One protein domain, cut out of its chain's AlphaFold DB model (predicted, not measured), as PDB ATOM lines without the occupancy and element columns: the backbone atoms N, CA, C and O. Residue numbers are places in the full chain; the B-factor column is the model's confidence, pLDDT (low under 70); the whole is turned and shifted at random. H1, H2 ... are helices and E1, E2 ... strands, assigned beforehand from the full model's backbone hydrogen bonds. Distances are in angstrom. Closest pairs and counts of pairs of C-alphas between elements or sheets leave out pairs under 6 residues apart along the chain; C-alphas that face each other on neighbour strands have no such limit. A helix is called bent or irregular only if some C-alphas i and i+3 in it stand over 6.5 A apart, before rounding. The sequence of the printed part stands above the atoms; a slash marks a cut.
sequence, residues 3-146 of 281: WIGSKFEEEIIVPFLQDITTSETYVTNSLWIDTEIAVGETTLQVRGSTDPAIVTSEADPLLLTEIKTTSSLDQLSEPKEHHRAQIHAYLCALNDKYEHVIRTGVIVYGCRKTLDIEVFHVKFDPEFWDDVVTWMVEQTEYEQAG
ATOM      1  N   TRP A   3      23.594  69.682  64.957       43.78
ATOM      2  CA  TRP A   3      24.898  69.307  65.521       43.78
ATOM      3  C   TRP A   3      25.034  69.476  67.046       43.78
ATOM      4  O   TRP A   3      26.032  69.063  67.618       43.78
ATOM      5  N   ILE A   4      24.068  70.128  67.707       59.66
ATOM      6  CA  ILE A   4      24.112  70.396  69.158       59.66
ATOM      7  C   ILE A   4      23.386  69.302  69.954       59.66
ATOM      8  O   ILE A   4      23.765  69.047  71.088       59.66
ATOM      9  N   GLY A   5      22.368  68.654  69.374       61.09
ATOM     10  CA  GLY A   5      21.600  67.606  70.056       61.09
ATOM     11  C   GLY A   5      22.451  66.370  70.330       61.09
ATOM     12  O   GLY A   5      22.690  66.046  71.487       61.09
ATOM     13  N   SER A   6      22.997  65.767  69.268       66.31
ATOM     14  CA  SER A   6      23.848  64.575  69.380       66.31
ATOM     15  C   SER A   6      25.112  64.829  70.201       66.31
ATOM     16  O   SER A   6      25.492  64.001  71.011       66.31
ATOM     17  N   LYS A   7      25.732  66.010  70.082       78.00
ATOM     18  CA  LYS A   7      26.887  66.367  70.920       78.00
ATOM     19  C   LYS A   7      26.546  66.538  72.390       78.00
ATOM     20  O   LYS A   7      27.363  66.202  73.235       78.00
ATOM     21  N   PHE A   8      25.377  67.086  72.711       79.88
ATOM     22  CA  PHE A   8      24.951  67.194  74.102       79.88
ATOM     23  C   PHE A   8      24.771  65.801  74.720       79.88
ATOM     24  O   PHE A   8      25.226  65.551  75.833       79.88
ATOM     25  N   GLU A   9      24.173  64.877  73.977       81.81
ATOM     26  CA  GLU A   9      24.055  63.482  74.391       81.81
ATOM     27  C   GLU A   9      25.429  62.805  74.533       81.81
ATOM     28  O   GLU A   9      25.786  62.367  75.627       81.81
ATOM     29  N   GLU A  10      26.229  62.778  73.466       82.88
ATOM     30  CA  GLU A  10      27.490  62.030  73.393       82.88
ATOM     31  C   GLU A  10      28.614  62.626  74.253       82.88
ATOM     32  O   GLU A  10      29.404  61.884  74.835       82.88
ATOM     33  N   GLU A  11      28.727  63.957  74.329       84.06
ATOM     34  CA  GLU A  11      29.854  64.630  74.990       84.06
ATOM     35  C   GLU A  11      29.548  65.044  76.438       84.06
ATOM     36  O   GLU A  11      30.480  65.363  77.178       84.06
ATOM     37  N   ILE A  12      28.274  65.056  76.863       83.31
ATOM     38  CA  ILE A  12      27.878  65.491  78.216       83.31
ATOM     39  C   ILE A  12      27.094  64.403  78.948       83.31
ATOM     40  O   ILE A  12      27.515  63.982  80.028       83.31
ATOM     41  N   ILE A  13      25.975  63.932  78.389       86.19
ATOM     42  CA  ILE A  13      25.105  62.991  79.108       86.19
ATOM     43  C   ILE A  13      25.733  61.604  79.215       86.19
ATOM     44  O   ILE A  13      25.774  61.057  80.313       86.19
ATOM     45  N   VAL A  14      26.267  61.044  78.128       88.00
ATOM     46  CA  VAL A  14      26.890  59.710  78.156       88.00
ATOM     47  C   VAL A  14      28.055  59.641  79.156       88.00
ATOM     48  O   VAL A  14      28.027  58.741  79.997       88.00
ATOM     49  N   PRO A  15      29.024  60.582  79.170       88.81
ATOM     50  CA  PRO A  15      30.074  60.600  80.189       88.81
ATOM     51  C   PRO A  15      29.528  60.711  81.616       88.81
ATOM     52  O   PRO A  15      29.985  59.996  82.503       88.81
ATOM     53  N   PHE A  16      28.514  61.551  81.843       86.62
ATOM     54  CA  PHE A  16      27.875  61.658  83.156       86.62
ATOM     55  C   PHE A  16      27.216  60.339  83.587       86.62
ATOM     56  O   PHE A  16      27.388  59.911  84.727       86.62
ATOM     57  N   LEU A  17      26.487  59.677  82.681       89.06
ATOM     58  CA  LEU A  17      25.873  58.378  82.952       89.06
ATOM     59  C   LEU A  17      26.940  57.319  83.255       89.06
ATOM     60  O   LEU A  17      26.752  56.515  84.163       89.06
ATOM     61  N   GLN A  18      28.067  57.336  82.541       91.00
ATOM     62  CA  GLN A  18      29.190  56.424  82.778       91.00
ATOM     63  C   GLN A  18      29.808  56.645  84.164       91.00
ATOM     64  O   GLN A  18      30.041  55.673  84.879       91.00
ATOM     65  N   ASP A  19      29.983  57.895  84.592       90.19
ATOM     66  CA  ASP A  19      30.552  58.235  85.904       90.19
ATOM     67  C   ASP A  19      29.690  57.777  87.093       90.19
ATOM     68  O   ASP A  19      30.216  57.556  88.187       90.19
ATOM     69  N   ILE A  20      28.377  57.607  86.900       88.31
ATOM     70  CA  ILE A  20      27.454  57.132  87.947       88.31
ATOM     71  C   ILE A  20      27.190  55.619  87.897       88.31
ATOM     72  O   ILE A  20      26.432  55.106  88.726       88.31
ATOM     73  N   THR A  21      27.786  54.896  86.943       91.75
ATOM     74  CA  THR A  21      27.697  53.429  86.904       91.75
ATOM     75  C   THR A  21      28.500  52.782  88.035       91.75
ATOM     76  O   THR A  21      29.319  53.402  88.712       91.75
ATOM     77  N   THR A  22      28.229  51.504  88.279       91.12
ATOM     78  CA  THR A  22      28.921  50.675  89.275       91.12
ATOM     79  C   THR A  22      29.718  49.579  88.570       91.12
ATOM     80  O   THR A  22      29.643  49.452  87.354       91.12
ATOM     81  N   SER A  23      30.446  48.732  89.307       90.75
ATOM     82  CA  SER A  23      31.135  47.580  88.698       90.75
ATOM     83  C   SER A  23      30.195  46.582  88.014       90.75
ATOM     84  O   SER A  23      30.650  45.820  87.167       90.75
ATOM     85  N   GLU A  24      28.909  46.588  88.372       93.06
ATOM     86  CA  GLU A  24      27.893  45.654  87.872       93.06
ATOM     87  C   GLU A  24      26.958  46.285  86.831       93.06
ATOM     88  O   GLU A  24      25.970  45.666  86.433       93.06
ATOM     89  N   THR A  25      27.213  47.532  86.427       94.88
ATOM     90  CA  THR A  25      26.366  48.255  85.475       94.88
ATOM     91  C   THR A  25      27.199  48.975  84.429       94.88
ATOM     92  O   THR A  25      28.351  49.327  84.665       94.88
ATOM     93  N   TYR A  26      26.622  49.206  83.256       94.69
ATOM     94  CA  TYR A  26      27.257  50.013  82.218       94.69
ATOM     95  C   TYR A  26      26.215  50.797  81.417       94.69
ATOM     96  O   TYR A  26      25.015  50.526  81.494       94.69
ATOM     97  N   VAL A  27      26.678  51.796  80.665       94.75
ATOM     98  CA  VAL A  27      25.839  52.571  79.742       94.75
ATOM     99  C   VAL A  27      25.840  51.893  78.379       94.75
ATOM    100  O   VAL A  27      26.904  51.686  77.794       94.75
ATOM    101  N   THR A  28      24.660  51.563  77.865       92.81
ATOM    102  CA  THR A  28      24.469  51.141  76.473       92.81
ATOM    103  C   THR A  28      23.934  52.305  75.640       92.81
ATOM    104  O   THR A  28      23.264  53.177  76.186       92.81
ATOM    105  N   ASN A  29      24.209  52.316  74.333       87.38
ATOM    106  CA  ASN A  29      23.818  53.417  73.443       87.38
ATOM    107  C   ASN A  29      22.302  53.515  73.252       87.38
ATOM    108  O   ASN A  29      21.702  54.508  73.614       87.38
ATOM    109  N   SER A  30      21.676  52.492  72.675       91.00
ATOM    110  CA  SER A  30      20.234  52.495  72.434       91.00
ATOM    111  C   SER A  30      19.695  51.088  72.581       91.00
ATOM    112  O   SER A  30      20.312  50.120  72.124       91.00
ATOM    113  N   LEU A  31      18.522  50.973  73.192       91.56
ATOM    114  CA  LEU A  31      17.761  49.735  73.234       91.56
ATOM    115  C   LEU A  31      16.678  49.798  72.164       91.56
ATOM    116  O   LEU A  31      15.856  50.711  72.152       91.56
ATOM    117  N   TRP A  32      16.682  48.816  71.268       92.88
ATOM    118  CA  TRP A  32      15.640  48.672  70.259       92.88
ATOM    119  C   TRP A  32      14.395  48.035  70.862       92.88
ATOM    120  O   TRP A  32      14.478  46.969  71.491       92.88
ATOM    121  N   ILE A  33      13.255  48.672  70.612       92.75
ATOM    122  CA  ILE A  33      11.935  48.147  70.932       92.75
ATOM    123  C   ILE A  33      11.171  47.824  69.648       92.75
ATOM    124  O   ILE A  33      11.227  48.561  68.661       92.75
ATOM    125  N   ASP A  34      10.480  46.695  69.687       93.69
ATOM    126  CA  ASP A  34       9.545  46.244  68.666       93.69
ATOM    127  C   ASP A  34       8.515  45.373  69.389       93.69
ATOM    128  O   ASP A  34       8.826  44.246  69.779       93.69
ATOM    129  N   THR A  35       7.349  45.944  69.690       92.44
ATOM    130  CA  THR A  35       6.271  45.242  70.399       92.44
ATOM    131  C   THR A  35       4.928  45.474  69.718       92.44
ATOM    132  O   THR A  35       4.732  46.463  69.007       92.44
ATOM    133  N   GLU A  36       4.010  44.550  69.964       93.75
ATOM    134  CA  GLU A  36       2.632  44.597  69.496       93.75
ATOM    135  C   GLU A  36       1.699  44.830  70.684       93.75
ATOM    136  O   GLU A  36       1.771  44.128  71.693       93.75
ATOM    137  N   ILE A  37       0.790  45.795  70.549       92.06
ATOM    138  CA  ILE A  37      -0.265  46.053  71.532       92.06
ATOM    139  C   ILE A  37      -1.603  45.736  70.872       92.06
ATOM    140  O   ILE A  37      -2.015  46.400  69.920       92.06
ATOM    141  N   ALA A  38      -2.286  44.710  71.377       91.75
ATOM    142  CA  ALA A  38      -3.619  44.344  70.914       91.75
ATOM    143  C   ALA A  38      -4.685  45.161  71.659       91.75
ATOM    144  O   ALA A  38      -4.828  45.037  72.877       91.75
ATOM    145  N   VAL A  39      -5.458  45.963  70.923       92.44
ATOM    146  CA  VAL A  39      -6.540  46.807  71.449       92.44
ATOM    147  C   VAL A  39      -7.822  46.514  70.672       92.44
ATOM    148  O   VAL A  39      -8.044  47.018  69.574       92.44
ATOM    149  N   GLY A  40      -8.684  45.662  71.235       90.38
ATOM    150  CA  GLY A  40      -9.901  45.223  70.546       90.38
ATOM    151  C   GLY A  40      -9.579  44.452  69.261       90.38
ATOM    152  O   GLY A  40      -8.980  43.380  69.325       90.38
ATOM    153  N   GLU A  41      -9.996  44.987  68.110       88.06
ATOM    154  CA  GLU A  41      -9.698  44.431  66.777       88.06
ATOM    155  C   GLU A  41      -8.452  45.064  66.126       88.06
ATOM    156  O   GLU A  41      -7.969  44.565  65.108       88.06
ATOM    157  N   THR A  42      -7.896  46.123  66.723       90.75
ATOM    158  CA  THR A  42      -6.731  46.847  66.207       90.75
ATOM    159  C   THR A  42      -5.451  46.313  66.846       90.75
ATOM    160  O   THR A  42      -5.365  46.132  68.059       90.75
ATOM    161  N   THR A  43      -4.431  46.064  66.025       93.50
ATOM    162  CA  THR A  43      -3.077  45.731  66.495       93.50
ATOM    163  C   THR A  43      -2.161  46.912  66.220       93.50
ATOM    164  O   THR A  43      -2.016  47.319  65.068       93.50
ATOM    165  N   LEU A  44      -1.564  47.463  67.273       94.31
ATOM    166  CA  LEU A  44      -0.617  48.567  67.187       94.31
ATOM    167  C   LEU A  44       0.808  48.027  67.166       94.31
ATOM    168  O   LEU A  44       1.187  47.268  68.060       94.31
ATOM    169  N   GLN A  45       1.609  48.473  66.199       93.19
ATOM    170  CA  GLN A  45       3.046  48.216  66.193       93.19
ATOM    171  C   GLN A  45       3.785  49.385  66.842       93.19
ATOM    172  O   GLN A  45       3.782  50.494  66.310       93.19
ATOM    173  N   VAL A  46       4.483  49.134  67.948       92.88
ATOM    174  CA  VAL A  46       5.315  50.147  68.607       92.88
ATOM    175  C   VAL A  46       6.783  49.828  68.360       92.88
ATOM    176  O   VAL A  46       7.319  48.840  68.867       92.88
ATOM    177  N   ARG A  47       7.439  50.693  67.581       94.31
ATOM    178  CA  ARG A  47       8.861  50.601  67.233       94.31
ATOM    179  C   ARG A  47       9.598  51.870  67.604       94.31
ATOM    180  O   ARG A  47       9.071  52.970  67.469       94.31
ATOM    181  N   GLY A  48      10.845  51.709  68.016       93.31
ATOM    182  CA  GLY A  48      11.695  52.830  68.373       93.31
ATOM    183  C   GLY A  48      13.011  52.390  68.984       93.31
ATOM    184  O   GLY A  48      13.293  51.201  69.151       93.31
ATOM    185  N   SER A  49      13.815  53.383  69.329       94.06
ATOM    186  CA  SER A  49      15.087  53.207  70.010       94.06
ATOM    187  C   SER A  49      15.156  54.184  71.168       94.06
ATOM    188  O   SER A  49      14.873  55.364  70.979       94.06
ATOM    189  N   THR A  50      15.544  53.698  72.342       93.31
ATOM    190  CA  THR A  50      15.810  54.581  73.478       93.31
ATOM    191  C   THR A  50      17.066  55.413  73.234       93.31
ATOM    192  O   THR A  50      17.970  54.986  72.507       93.31
ATOM    193  N   ASP A  51      17.173  56.526  73.948       93.94
ATOM    194  CA  ASP A  51      18.461  57.158  74.237       93.94
ATOM    195  C   ASP A  51      19.306  56.251  75.167       93.94
ATOM    196  O   ASP A  51      18.829  55.181  75.592       93.94
ATOM    197  N   PRO A  52      20.556  56.633  75.503       93.69
ATOM    198  CA  PRO A  52      21.420  55.837  76.363       93.69
ATOM    199  C   PRO A  52      20.760  55.372  77.656       93.69
ATOM    200  O   PRO A  52      20.145  56.138  78.397       93.69
ATOM    201  N   ALA A  53      20.904  54.084  77.943       93.56
ATOM    202  CA  ALA A  53      20.301  53.447  79.105       93.56
ATOM    203  C   ALA A  53      21.384  52.849  80.002       93.56
ATOM    204  O   ALA A  53      22.423  52.383  79.527       93.56
ATOM    205  N   ILE A  54      21.126  52.828  81.308       93.31
ATOM    206  CA  ILE A  54      21.951  52.064  82.246       93.31
ATOM    207  C   ILE A  54      21.390  50.650  82.309       93.31
ATOM    208  O   ILE A  54      20.199  50.457  82.572       93.31
ATOM    209  N   VAL A  55      22.263  49.674  82.099       93.19
ATOM    210  CA  VAL A  55      21.942  48.246  82.106       93.19
ATOM    211  C   VAL A  55      22.817  47.500  83.118       93.19
ATOM    212  O   VAL A  55      23.840  48.025  83.571       93.19
ATOM    213  N   THR A  56      22.422  46.285  83.496       92.69
ATOM    214  CA  THR A  56      23.269  45.355  84.265       92.69
ATOM    215  C   THR A  56      24.440  44.847  83.418       92.69
ATOM    216  O   THR A  56      24.474  45.036  82.204       92.69
ATOM    217  N   SER A  57      25.374  44.121  84.036       90.88
ATOM    218  CA  SER A  57      26.434  43.369  83.347       90.88
ATOM    219  C   SER A  57      25.925  42.369  82.297       90.88
ATOM    220  O   SER A  57      26.659  42.067  81.360       90.88
ATOM    221  N   GLU A  58      24.673  41.920  82.405       90.38
ATOM    222  CA  GLU A  58      24.010  41.011  81.458       90.38
ATOM    223  C   GLU A  58      23.167  41.752  80.400       90.38
ATOM    224  O   GLU A  58      22.407  41.135  79.658       90.38
ATOM    225  N   ALA A  59      23.307  43.080  80.306       88.94
ATOM    226  CA  ALA A  59      22.553  43.956  79.406       88.94
ATOM    227  C   ALA A  59      21.045  44.080  79.716       88.94
ATOM    228  O   ALA A  59      20.267  44.487  78.849       88.94
ATOM    229  N   ASP A  60      20.636  43.790  80.954       90.56
ATOM    230  CA  ASP A  60      19.261  43.986  81.423       90.56
ATOM    231  C   ASP A  60      19.000  45.464  81.767       90.56
ATOM    232  O   ASP A  60      19.748  46.030  82.573       90.56
ATOM    233  N   PRO A  61      17.970  46.122  81.202       91.81
ATOM    234  CA  PRO A  61      17.725  47.538  81.471       91.81
ATOM    235  C   PRO A  61      17.360  47.870  82.927       91.81
ATOM    236  O   PRO A  61      16.414  47.358  83.508       91.81
ATOM    237  N   LEU A  62      18.075  48.823  83.526       89.69
ATOM    238  CA  LEU A  62      17.806  49.295  84.890       89.69
ATOM    239  C   LEU A  62      17.207  50.699  84.920       89.69
ATOM    240  O   LEU A  62      16.320  50.982  85.725       89.69
ATOM    241  N   LEU A  63      17.715  51.584  84.062       90.88
ATOM    242  CA  LEU A  63      17.277  52.968  83.969       90.88
ATOM    243  C   LEU A  63      17.243  53.394  82.509       90.88
ATOM    244  O   LEU A  63      18.279  53.446  81.846       90.88
ATOM    245  N   LEU A  64      16.050  53.738  82.042       94.44
ATOM    246  CA  LEU A  64      15.861  54.343  80.731       94.44
ATOM    247  C   LEU A  64      16.044  55.847  80.846       94.44
ATOM    248  O   LEU A  64      15.575  56.453  81.819       94.44
ATOM    249  N   THR A  65      16.680  56.440  79.844       93.88
ATOM    250  CA  THR A  65      16.730  57.891  79.709       93.88
ATOM    251  C   THR A  65      16.052  58.342  78.423       93.88
ATOM    252  O   THR A  65      15.909  57.570  77.479       93.88
ATOM    253  N   GLU A  66      15.580  59.581  78.441       95.44
ATOM    254  CA  GLU A  66      15.085  60.316  77.284       95.44
ATOM    255  C   GLU A  66      15.660  61.734  77.377       95.44
ATOM    256  O   GLU A  66      15.369  62.488  78.309       95.44
ATOM    257  N   ILE A  67      16.527  62.090  76.445       93.44
ATOM    258  CA  ILE A  67      17.385  63.263  76.468       93.44
ATOM    259  C   ILE A  67      16.849  64.262  75.452       93.44
ATOM    260  O   ILE A  67      16.833  64.053  74.241       93.44
ATOM    261  N   LYS A  68      16.434  65.424  75.946       91.88
ATOM    262  CA  LYS A  68      15.860  66.490  75.130       91.88
ATOM    263  C   LYS A  68      16.690  67.748  75.245       91.88
ATOM    264  O   LYS A  68      17.063  68.177  76.331       91.88
ATOM    265  N   THR A  69      16.921  68.412  74.118       89.19
ATOM    266  CA  THR A  69      17.549  69.736  74.123       89.19
ATOM    267  C   THR A  69      16.512  70.833  73.912       89.19
ATOM    268  O   THR A  69      15.635  70.743  73.055       89.19
ATOM    269  N   THR A  70      16.601  71.901  74.701       86.69
ATOM    270  CA  THR A  70      15.694  73.056  74.639       86.69
ATOM    271  C   THR A  70      16.479  74.367  74.593       86.69
ATOM    272  O   THR A  70      17.682  74.417  74.852       86.69
ATOM    273  N   SER A  71      15.834  75.453  74.166       83.94
ATOM    274  CA  SER A  71      16.428  76.799  74.170       83.94
ATOM    275  C   SER A  71      16.291  77.536  75.505       83.94
ATOM    276  O   SER A  71      16.943  78.567  75.666       83.94
ATOM    277  N   SER A  72      15.425  77.061  76.403       84.12
ATOM    278  CA  SER A  72      15.210  77.591  77.755       84.12
ATOM    279  C   SER A  72      14.559  76.514  78.633       84.12
ATOM    280  O   SER A  72      13.803  75.678  78.124       84.12
ATOM    281  N   LEU A  73      14.873  76.556  79.929       86.31
ATOM    282  CA  LEU A  73      14.278  75.734  80.987       86.31
ATOM    283  C   LEU A  73      13.332  76.537  81.897       86.31
ATOM    284  O   LEU A  73      12.646  75.948  82.721       86.31
ATOM    285  N   ASP A  74      13.238  77.860  81.726       80.12
ATOM    286  CA  ASP A  74      12.634  78.782  82.706       80.12
ATOM    287  C   ASP A  74      11.134  78.539  82.970       80.12
ATOM    288  O   ASP A  74      10.578  79.045  83.943       80.12
ATOM    289  N   GLN A  75      10.465  77.791  82.092       77.88
ATOM    290  CA  GLN A  75       9.036  77.468  82.173       77.88
ATOM    291  C   GLN A  75       8.766  75.962  82.306       77.88
ATOM    292  O   GLN A  75       7.626  75.529  82.152       77.88
ATOM    293  N   LEU A  76       9.797  75.152  82.551       86.12
ATOM    294  CA  LEU A  76       9.677  73.701  82.587       86.12
ATOM    295  C   LEU A  76       9.556  73.209  84.034       86.12
ATOM    296  O   LEU A  76      10.552  72.914  84.682       86.12
ATOM    297  N   SER A  77       8.327  73.134  84.547       86.94
ATOM    298  CA  SER A  77       8.039  72.571  85.878       86.94
ATOM    299  C   SER A  77       7.730  71.074  85.859       86.94
ATOM    300  O   SER A  77       7.737  70.427  86.901       86.94
ATOM    301  N   GLU A  78       7.419  70.536  84.685       91.62
ATOM    302  CA  GLU A  78       7.041  69.145  84.462       91.62
ATOM    303  C   GLU A  78       7.513  68.701  83.071       91.62
ATOM    304  O   GLU A  78       7.726  69.550  82.192       91.62
ATOM    305  N   PRO A  79       7.702  67.391  82.833       92.81
ATOM    306  CA  PRO A  79       8.033  66.921  81.500       92.81
ATOM    307  C   PRO A  79       6.877  67.203  80.537       92.81
ATOM    308  O   PRO A  79       5.710  67.015  80.871       92.81
ATOM    309  N   LYS A  80       7.205  67.595  79.301       90.75
ATOM    310  CA  LYS A  80       6.200  67.728  78.245       90.75
ATOM    311  C   LYS A  80       5.505  66.390  78.007       90.75
ATOM    312  O   LYS A  80       6.162  65.351  77.941       90.75
ATOM    313  N   GLU A  81       4.199  66.448  77.800       91.88
ATOM    314  CA  GLU A  81       3.333  65.277  77.651       91.88
ATOM    315  C   GLU A  81       3.797  64.306  76.556       91.88
ATOM    316  O   GLU A  81       3.973  63.124  76.823       91.88
ATOM    317  N   HIS A  82       4.145  64.798  75.364       89.94
ATOM    318  CA  HIS A  82       4.666  63.950  74.284       89.94
ATOM    319  C   HIS A  82       6.026  63.298  74.607       89.94
ATOM    320  O   HIS A  82       6.302  62.194  74.148       89.94
ATOM    321  N   HIS A  83       6.879  63.921  75.432       94.50
ATOM    322  CA  HIS A  83       8.112  63.273  75.909       94.50
ATOM    323  C   HIS A  83       7.814  62.213  76.977       94.50
ATOM    324  O   HIS A  83       8.474  61.179  77.050       94.50
ATOM    325  N   ARG A  84       6.788  62.453  77.800       95.69
ATOM    326  CA  ARG A  84       6.275  61.467  78.749       95.69
ATOM    327  C   ARG A  84       5.674  60.263  78.012       95.69
ATOM    328  O   ARG A  84       5.921  59.138  78.433       95.69
ATOM    329  N   ALA A  85       4.960  60.470  76.908       95.06
ATOM    330  CA  ALA A  85       4.444  59.389  76.066       95.06
ATOM    331  C   ALA A  85       5.577  58.505  75.508       95.06
ATOM    332  O   ALA A  85       5.503  57.283  75.624       95.06
ATOM    333  N   GLN A  86       6.669  59.111  75.013       95.31
ATOM    334  CA  GLN A  86       7.849  58.382  74.515       95.31
ATOM    335  C   GLN A  86       8.435  57.429  75.565       95.31
ATOM    336  O   GLN A  86       8.601  56.238  75.304       95.31
ATOM    337  N   ILE A  87       8.667  57.912  76.789       95.38
ATOM    338  CA  ILE A  87       9.246  57.058  77.833       95.38
ATOM    339  C   ILE A  87       8.273  55.969  78.315       95.38
ATOM    340  O   ILE A  87       8.718  54.882  78.677       95.38
ATOM    341  N   HIS A  88       6.953  56.208  78.279       95.31
ATOM    342  CA  HIS A  88       5.961  55.164  78.579       95.31
ATOM    343  C   HIS A  88       5.964  54.061  77.519       95.31
ATOM    344  O   HIS A  88       5.892  52.890  77.888       95.31
ATOM    345  N   ALA A  89       6.137  54.411  76.240       94.81
ATOM    346  CA  ALA A  89       6.265  53.432  75.164       94.81
ATOM    347  C   ALA A  89       7.471  52.508  75.379       94.81
ATOM    348  O   ALA A  89       7.341  51.289  75.263       94.81
ATOM    349  N   TYR A  90       8.622  53.059  75.783       94.69
ATOM    350  CA  TYR A  90       9.799  52.246  76.105       94.69
ATOM    351  C   TYR A  90       9.577  51.351  77.322       94.69
ATOM    352  O   TYR A  90       9.919  50.171  77.283       94.69
ATOM    353  N   LEU A  91       9.001  51.896  78.398       93.38
ATOM    354  CA  LEU A  91       8.709  51.133  79.612       93.38
ATOM    355  C   LEU A  91       7.728  49.989  79.330       93.38
ATOM    356  O   LEU A  91       7.942  48.886  79.821       93.38
ATOM    357  N   CYS A  92       6.688  50.228  78.528       91.69
ATOM    358  CA  CYS A  92       5.746  49.193  78.109       91.69
ATOM    359  C   CYS A  92       6.466  48.097  77.311       91.69
ATOM    360  O   CYS A  92       6.474  46.940  77.720       91.69
ATOM    361  N   ALA A  93       7.151  48.471  76.226       91.44
ATOM    362  CA  ALA A  93       7.757  47.510  75.310       91.44
ATOM    363  C   ALA A  93       8.901  46.694  75.934       91.44
ATOM    364  O   ALA A  93       9.066  45.512  75.633       91.44
ATOM    365  N   LEU A  94       9.712  47.302  76.803       90.38
ATOM    366  CA  LEU A  94      10.817  46.595  77.451       90.38
ATOM    367  C   LEU A  94      10.331  45.679  78.582       90.38
ATOM    368  O   LEU A  94      10.920  44.619  78.771       90.38
ATOM    369  N   ASN A  95       9.241  46.019  79.276       88.12
ATOM    370  CA  ASN A  95       8.652  45.128  80.284       88.12
ATOM    371  C   ASN A  95       8.024  43.861  79.681       88.12
ATOM    372  O   ASN A  95       7.942  42.853  80.377       88.12
ATOM    373  N   ASP A  96       7.628  43.882  78.406       83.12
ATOM    374  CA  ASP A  96       7.203  42.668  77.691       83.12
ATOM    375  C   ASP A  96       8.396  41.780  77.298       83.12
ATOM    376  O   ASP A  96       8.275  40.557  77.196       83.12
ATOM    377  N   LYS A  97       9.563  42.392  77.067       84.50
ATOM    378  CA  LYS A  97      10.769  41.718  76.564       84.50
ATOM    379  C   LYS A  97      11.651  41.136  77.669       84.50
ATOM    380  O   LYS A  97      12.325  40.134  77.434       84.50
ATOM    381  N   TYR A  98      11.686  41.769  78.838       82.38
ATOM    382  CA  TYR A  98      12.583  41.411  79.932       82.38
ATOM    383  C   TYR A  98      11.807  40.981  81.183       82.38
ATOM    384  O   TYR A  98      10.764  41.536  81.508       82.38
ATOM    385  N   GLU A  99      12.335  40.002  81.928       75.75
ATOM    386  CA  GLU A  99      11.669  39.479  83.136       75.75
ATOM    387  C   GLU A  99      11.674  40.471  84.313       75.75
ATOM    388  O   GLU A  99      10.845  40.381  85.224       75.75
ATOM    389  N   HIS A 100      12.619  41.413  84.327       79.00
ATOM    390  CA  HIS A 100      12.690  42.445  85.353       79.00
ATOM    391  C   HIS A 100      11.787  43.625  84.981       79.00
ATOM    392  O   HIS A 100      11.841  44.160  83.879       79.00
ATOM    393  N   VAL A 101      10.972  44.073  85.937       80.25
ATOM    394  CA  VAL A 101      10.050  45.187  85.699       80.25
ATOM    395  C   VAL A 101      10.770  46.523  85.869       80.25
ATOM    396  O   VAL A 101      11.094  46.935  86.989       80.25
ATOM    397  N   ILE A 102      10.928  47.245  84.769       85.56
ATOM    398  CA  ILE A 102      11.398  48.622  84.700       85.56
ATOM    399  C   ILE A 102      10.203  49.537  84.983       85.56
ATOM    400  O   ILE A 102       9.245  49.616  84.215       85.56
ATOM    401  N   ARG A 103      10.227  50.223  86.128       77.88
ATOM    402  CA  ARG A 103       9.085  51.043  86.588       77.88
ATOM    403  C   ARG A 103       9.263  52.538  86.389       77.88
ATOM    404  O   ARG A 103       8.296  53.287  86.522       77.88
ATOM    405  N   THR A 104      10.496  52.966  86.157       87.25
ATOM    406  CA  THR A 104      10.866  54.377  86.132       87.25
ATOM    407  C   THR A 104      11.845  54.614  84.998       87.25
ATOM    408  O   THR A 104      12.800  53.857  84.836       87.25
ATOM    409  N   GLY A 105      11.628  55.690  84.259       93.75
ATOM    410  CA  GLY A 105      12.620  56.290  83.384       93.75
ATOM    411  C   GLY A 105      12.918  57.722  83.822       93.75
ATOM    412  O   GLY A 105      12.276  58.267  84.727       93.75
ATOM    413  N   VAL A 106      13.912  58.333  83.193       94.94
ATOM    414  CA  VAL A 106      14.327  59.705  83.471       94.94
ATOM    415  C   VAL A 106      14.306  60.515  82.185       94.94
ATOM    416  O   VAL A 106      14.914  60.123  81.198       94.94
ATOM    417  N   ILE A 107      13.642  61.667  82.209       96.12
ATOM    418  CA  ILE A 107      13.719  62.639  81.119       96.12
ATOM    419  C   ILE A 107      14.714  63.725  81.518       96.12
ATOM    420  O   ILE A 107      14.547  64.369  82.556       96.12
ATOM    421  N   VAL A 108      15.740  63.930  80.696       93.50
ATOM    422  CA  VAL A 108      16.809  64.907  80.916       93.50
ATOM    423  C   VAL A 108      16.665  66.038  79.907       93.50
ATOM    424  O   VAL A 108      16.794  65.824  78.705       93.50
ATOM    425  N   TYR A 109      16.425  67.259  80.380       93.06
ATOM    426  CA  TYR A 109      16.358  68.447  79.533       93.06
ATOM    427  C   TYR A 109      17.638  69.264  79.631       93.06
ATOM    428  O   TYR A 109      17.920  69.852  80.670       93.06
ATOM    429  N   GLY A 110      18.376  69.361  78.529       90.06
ATOM    430  CA  GLY A 110      19.555  70.214  78.398       90.06
ATOM    431  C   GLY A 110      19.245  71.560  77.747       90.06
ATOM    432  O   GLY A 110      18.726  71.622  76.626       90.06
ATOM    433  N   CYS A 111      19.608  72.663  78.400       88.06
ATOM    434  CA  CYS A 111      19.556  73.986  77.787       88.06
ATOM    435  C   CYS A 111      20.750  74.199  76.850       88.06
ATOM    436  O   CYS A 111      21.896  74.293  77.282       88.06
ATOM    437  N   ARG A 112      20.495  74.408  75.556       83.75
ATOM    438  CA  ARG A 112      21.559  74.625  74.553       83.75
ATOM    439  C   ARG A 112      22.340  75.931  74.735       83.75
ATOM    440  O   ARG A 112      23.371  76.108  74.097       83.75
ATOM    441  N   LYS A 113      21.821  76.872  75.530       84.12
ATOM    442  CA  LYS A 113      22.424  78.200  75.739       84.12
ATOM    443  C   LYS A 113      23.241  78.282  77.020       84.12
ATOM    444  O   LYS A 113      24.290  78.915  77.016       84.12
ATOM    445  N   THR A 114      22.738  77.691  78.100       84.12
ATOM    446  CA  THR A 114      23.355  77.777  79.429       84.12
ATOM    447  C   THR A 114      24.061  76.490  79.836       84.12
ATOM    448  O   THR A 114      24.893  76.535  80.731       84.12
ATOM    449  N   LEU A 115      23.780  75.375  79.147       81.00
ATOM    450  CA  LEU A 115      24.183  74.013  79.516       81.00
ATOM    451  C   LEU A 115      23.597  73.534  80.853       81.00
ATOM    452  O   LEU A 115      24.001  72.488  81.352       81.00
ATOM    453  N   ASP A 116      22.617  74.261  81.397       85.69
ATOM    454  CA  ASP A 116      21.850  73.812  82.555       85.69
ATOM    455  C   ASP A 116      21.032  72.568  82.203       85.69
ATOM    456  O   ASP A 116      20.610  72.385  81.051       85.69
ATOM    457  N   ILE A 117      20.797  71.730  83.210       88.38
ATOM    458  CA  ILE A 117      20.088  70.463  83.079       88.38
ATOM    459  C   ILE A 117      18.943  70.424  84.085       88.38
ATOM    460  O   ILE A 117      19.162  70.665  85.269       88.38
ATOM    461  N   GLU A 118      17.755  70.056  83.612       92.00
ATOM    462  CA  GLU A 118      16.607  69.723  84.456       92.00
ATOM    463  C   GLU A 118      16.244  68.244  84.269       92.00
ATOM    464  O   GLU A 118      16.226  67.743  83.142       92.00
ATOM    465  N   VAL A 119      15.970  67.534  85.366       93.12
ATOM    466  CA  VAL A 119      15.794  66.076  85.361       93.12
ATOM    467  C   VAL A 119      14.451  65.703  85.974       93.12
ATOM    468  O   VAL A 119      14.179  66.012  87.131       93.12
ATOM    469  N   PHE A 120      13.636  64.963  85.223       95.38
ATOM    470  CA  PHE A 120      12.333  64.488  85.683       95.38
ATOM    471  C   PHE A 120      12.304  62.970  85.779       95.38
ATOM    472  O   PHE A 120      12.542  62.261  84.803       95.38
ATOM    473  N   HIS A 121      11.939  62.468  86.955       94.75
ATOM    474  CA  HIS A 121      11.650  61.055  87.149       94.75
ATOM    475  C   HIS A 121      10.234  60.757  86.669       94.75
ATOM    476  O   HIS A 121       9.267  61.319  87.184       94.75
ATOM    477  N   VAL A 122      10.110  59.836  85.722       95.31
ATOM    478  CA  VAL A 122       8.824  59.425  85.166       95.31
ATOM    479  C   VAL A 122       8.563  57.987  85.560       95.31
ATOM    480  O   VAL A 122       9.276  57.076  85.148       95.31
ATOM    481  N   LYS A 123       7.534  57.787  86.379       94.00
ATOM    482  CA  LYS A 123       6.998  56.455  86.656       94.00
ATOM    483  C   LYS A 123       5.996  56.094  85.574       94.00
ATOM    484  O   LYS A 123       5.297  56.981  85.088       94.00
ATOM    485  N   PHE A 124       5.913  54.808  85.253       93.06
ATOM    486  CA  PHE A 124       4.851  54.319  84.386       93.06
ATOM    487  C   PHE A 124       3.487  54.596  85.028       93.06
ATOM    488  O   PHE A 124       3.231  54.181  86.162       93.06
ATOM    489  N   ASP A 125       2.643  55.310  84.301       94.44
ATOM    490  CA  ASP A 125       1.274  55.642  84.661       94.44
ATOM    491  C   ASP A 125       0.327  54.930  83.683       94.44
ATOM    492  O   ASP A 125       0.282  55.304  82.508       94.44
ATOM    493  N   PRO A 126      -0.396  53.893  84.141       93.12
ATOM    494  CA  PRO A 126      -1.316  53.145  83.293       93.12
ATOM    495  C   PRO A 126      -2.474  53.978  82.741       93.12
ATOM    496  O   PRO A 126      -2.910  53.693  81.634       93.12
ATOM    497  N   GLU A 127      -2.969  54.978  83.481       96.06
ATOM    498  CA  GLU A 127      -4.103  55.802  83.031       96.06
ATOM    499  C   GLU A 127      -3.661  56.705  81.879       96.06
ATOM    500  O   GLU A 127      -4.256  56.691  80.808       96.06
ATOM    501  N   PHE A 128      -2.530  57.392  82.051       95.62
ATOM    502  CA  PHE A 128      -1.927  58.176  80.973       95.62
ATOM    503  C   PHE A 128      -1.541  57.313  79.762       95.62
ATOM    504  O   PHE A 128      -1.649  57.753  78.621       95.62
ATOM    505  N   TRP A 129      -1.060  56.088  79.987       95.12
ATOM    506  CA  TRP A 129      -0.715  55.194  78.885       95.12
ATOM    507  C   TRP A 129      -1.943  54.752  78.081       95.12
ATOM    508  O   TRP A 129      -1.844  54.651  76.862       95.12
ATOM    509  N   ASP A 130      -3.088  54.539  78.731       95.69
ATOM    510  CA  ASP A 130      -4.351  54.207  78.059       95.69
ATOM    511  C   ASP A 130      -4.818  55.340  77.126       95.69
ATOM    512  O   ASP A 130      -5.221  55.079  75.989       95.69
ATOM    513  N   ASP A 131      -4.652  56.600  77.545       95.88
ATOM    514  CA  ASP A 131      -4.920  57.772  76.698       95.88
ATOM    515  C   ASP A 131      -4.008  57.788  75.456       95.88
ATOM    516  O   ASP A 131      -4.468  57.988  74.329       95.88
ATOM    517  N   VAL A 132      -2.709  57.515  75.639       95.81
ATOM    518  CA  VAL A 132      -1.736  57.444  74.533       95.81
ATOM    519  C   VAL A 132      -2.063  56.290  73.582       95.81
ATOM    520  O   VAL A 132      -1.993  56.458  72.365       95.81
ATOM    521  N   VAL A 133      -2.439  55.123  74.110       96.12
ATOM    522  CA  VAL A 133      -2.850  53.961  73.310       96.12
ATOM    523  C   VAL A 133      -4.116  54.263  72.516       96.12
ATOM    524  O   VAL A 133      -4.156  53.971  71.323       96.12
ATOM    525  N   THR A 134      -5.107  54.906  73.133       95.19
ATOM    526  CA  THR A 134      -6.333  55.340  72.451       95.19
ATOM    527  C   THR A 134      -6.009  56.279  71.292       95.19
ATOM    528  O   THR A 134      -6.461  56.053  70.170       95.19
ATOM    529  N   TRP A 135      -5.142  57.268  71.520       94.38
ATOM    530  CA  TRP A 135      -4.673  58.157  70.459       94.38
ATOM    531  C   TRP A 135      -3.961  57.394  69.324       94.38
ATOM    532  O   TRP A 135      -4.220  57.664  68.151       94.38
ATOM    533  N   MET A 136      -3.108  56.409  69.639       95.31
ATOM    534  CA  MET A 136      -2.437  55.577  68.627       95.31
ATOM    535  C   MET A 136      -3.426  54.747  67.795       95.31
ATOM    536  O   MET A 136      -3.214  54.588  66.590       95.31
ATOM    537  N   VAL A 137      -4.506  54.238  68.406       95.69
ATOM    538  CA  VAL A 137      -5.588  53.548  67.682       95.69
ATOM    539  C   VAL A 137      -6.237  54.490  66.678       95.69
ATOM    540  O   VAL A 137      -6.291  54.147  65.501       95.69
ATOM    541  N   GLU A 138      -6.629  55.695  67.100       93.88
ATOM    542  CA  GLU A 138      -7.234  56.682  66.197       93.88
ATOM    543  C   GLU A 138      -6.312  57.013  65.010       93.88
ATOM    544  O   GLU A 138      -6.764  57.055  63.867       93.88
ATOM    545  N   GLN A 139      -5.005  57.199  65.245       93.00
ATOM    546  CA  GLN A 139      -4.055  57.455  64.150       93.00
ATOM    547  C   GLN A 139      -3.932  56.263  63.192       93.00
ATOM    548  O   GLN A 139      -3.869  56.449  61.975       93.00
ATOM    549  N   THR A 140      -3.937  55.045  63.734       93.06
ATOM    550  CA  THR A 140      -3.866  53.810  62.942       93.06
ATOM    551  C   THR A 140      -5.114  53.634  62.075       93.06
ATOM    552  O   THR A 140      -5.016  53.190  60.934       93.06
ATOM    553  N   GLU A 141      -6.292  54.010  62.577       93.38
ATOM    554  CA  GLU A 141      -7.543  53.965  61.815       93.38
ATOM    555  C   GLU A 141      -7.521  54.923  60.615       93.38
ATOM    556  O   GLU A 141      -7.906  54.521  59.514       93.38
ATOM    557  N   TYR A 142      -7.005  56.151  60.783       92.94
ATOM    558  CA  TYR A 142      -6.810  57.083  59.662       92.94
ATOM    559  C   TYR A 142      -5.872  56.502  58.601       92.94
ATOM    560  O   TYR A 142      -6.199  56.511  57.411       92.94
ATOM    561  N   GLU A 143      -4.737  55.940  59.025       90.81
ATOM    562  CA  GLU A 143      -3.775  55.314  58.115       90.81
ATOM    563  C   GLU A 143      -4.409  54.155  57.329       90.81
ATOM    564  O   GLU A 143      -4.302  54.107  56.102       90.81
ATOM    565  N   GLN A 144      -5.129  53.255  58.007       90.94
ATOM    566  CA  GLN A 144      -5.803  52.114  57.377       90.94
ATOM    567  C   GLN A 144      -6.913  52.535  56.408       90.94
ATOM    568  O   GLN A 144      -7.135  51.863  55.396       90.94
ATOM    569  N   ALA A 145      -7.601  53.643  56.690       91.56
ATOM    570  CA  ALA A 145      -8.604  54.220  55.800       91.56
ATOM    571  C   ALA A 145      -7.989  54.961  54.594       91.56
ATOM    572  O   ALA A 145      -8.708  55.290  53.649       91.56
ATOM    573  N   GLY A 146      -6.674  55.216  54.598       89.81
ATOM    574  CA  GLY A 146      -6.021  56.081  53.615       89.81
ATOM    575  C   GLY A 146      -6.460  57.543  53.741       89.81
ATOM    576  O   GLY A 146      -6.446  58.285  52.757       89.81
TER     577      GLY A 146
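AT A GLANCE: This is residues 3 to 146 of the 281 residues of the protein "Dna2/Cas4 domain-containing protein" of Halorubrum sp. ASP1 (UniProt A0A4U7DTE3). A twisted and curled five-stranded sheet has H1 packed on one face and H2 on the other, and a long two-stranded hairpin, E2 and E3, crosses H2 on the side away from that sheet. H2 thus lies in the middle, between sheet and hairpin, and H3 stands at the far end, beside the hairpin's tip. The printed part has 144 residues, with three named helices and seven named strands in the order H1 E1 E2 E3 E4 E5 H2 E6 E7 H3. The large sheet is mixed, with the order E1, E4, E5, E6, E7; the small one, E2 and E3, is antiparallel, and the class is mixed, helices and strands. The whole is compact, with a radius of gyration of the C-alphas of 16.3 A and spans of 46 by 38 by 27 A.

IN THESE COORDINATES: Find C-alpha 5 at (21.600, 67.606, 70.056); from there H1 runs 20.5 A to residue 19. It is irregular, but only just: C-alphas 11 and 14 are 6.6 A apart. Next come the short strand E1, residues 25 to 28, and the two long strands E2, residues 32 to 39, 22.3 A, and E3, residues 42 to 49, 23.0 A. Look for C-alpha 39 at (-6.540, 46.807, 71.449), where E2 ends. E4 is residues 53 to 56, and E5, residues 61 to 70, is the longest strand by residues, 26.5 A. H2, residues 81 to 97, runs 24.7 A. E6, residues 104 to 111, is 23.0 A long, and E7, residues 117 to 123, is 19.5 A long. H3, residues 126 to 145, runs 28.5 A and ends at C-alpha 145, (-8.604, 54.220, 55.800).

HOW THE PARTS SIT: Begin with the strongly twisted sheet, whose edge strands are E1 and E7. E1 and E4 are antiparallel, with N 28 and O 53 at 2.9 A. E4 and E5 form a hairpin, with N 54 and O 63 at 3.0 A. The pairing of E5 is staggered: residues 61 to 63 pair with E4 and residues 64 to 70 with E6. E5 and E6 are parallel at 25 degrees, with N 68 and O 108 at 2.8 A. E6 and E7 form a hairpin, with N 107 and O 120 at 2.9 A. E5, H2 and E6 make a strand-helix-strand unit, two parallel neighbour strands with a helix between them in the chain, and its crossover is right-handed. H2 is on one face, over E5 and E6, at a height over the sheet of 9.1 A, and H1 is on the opposite face: three layers, helices on both faces of a sheet. The closest C-alphas of H1 and E1 are those of Gln 18 and Val 27, 5.9 A. In the hairpin of E2 and E3, N 35 and O 46 are 3.0 A apart. The closest C-alphas of E2 and H2 are those of Thr 35 and Ala 93, 5.6 A. Near the tip, the closest C-alphas of E3 and H3 are those of Thr 42 and Val 137, 7.0 A. H2 and H3 only just touch, with 3 pairs of C-alphas within 8 A, the closest being Ala 85 and Val 132 at 6.7 A; their lines are about perpendicular, at 87 degrees. H1 is apart from H2 and H3. In H2 and H3 every O i to N i+4 pair is within hydrogen-bond range; in H1, 9 of 11 are.

THE WHOLE: Look at the C-alphas of Ser 23 and Ala 145 for the two farthest apart, 52.0 A. The printed part has no cut, and no link is long; those from E5 to H2, 10 residues, and from H2 to E6, 6 residues, are short, and the others are tight. The mean pLDDT of the printed part is 89.7, and residues 3 to 6 are under 70.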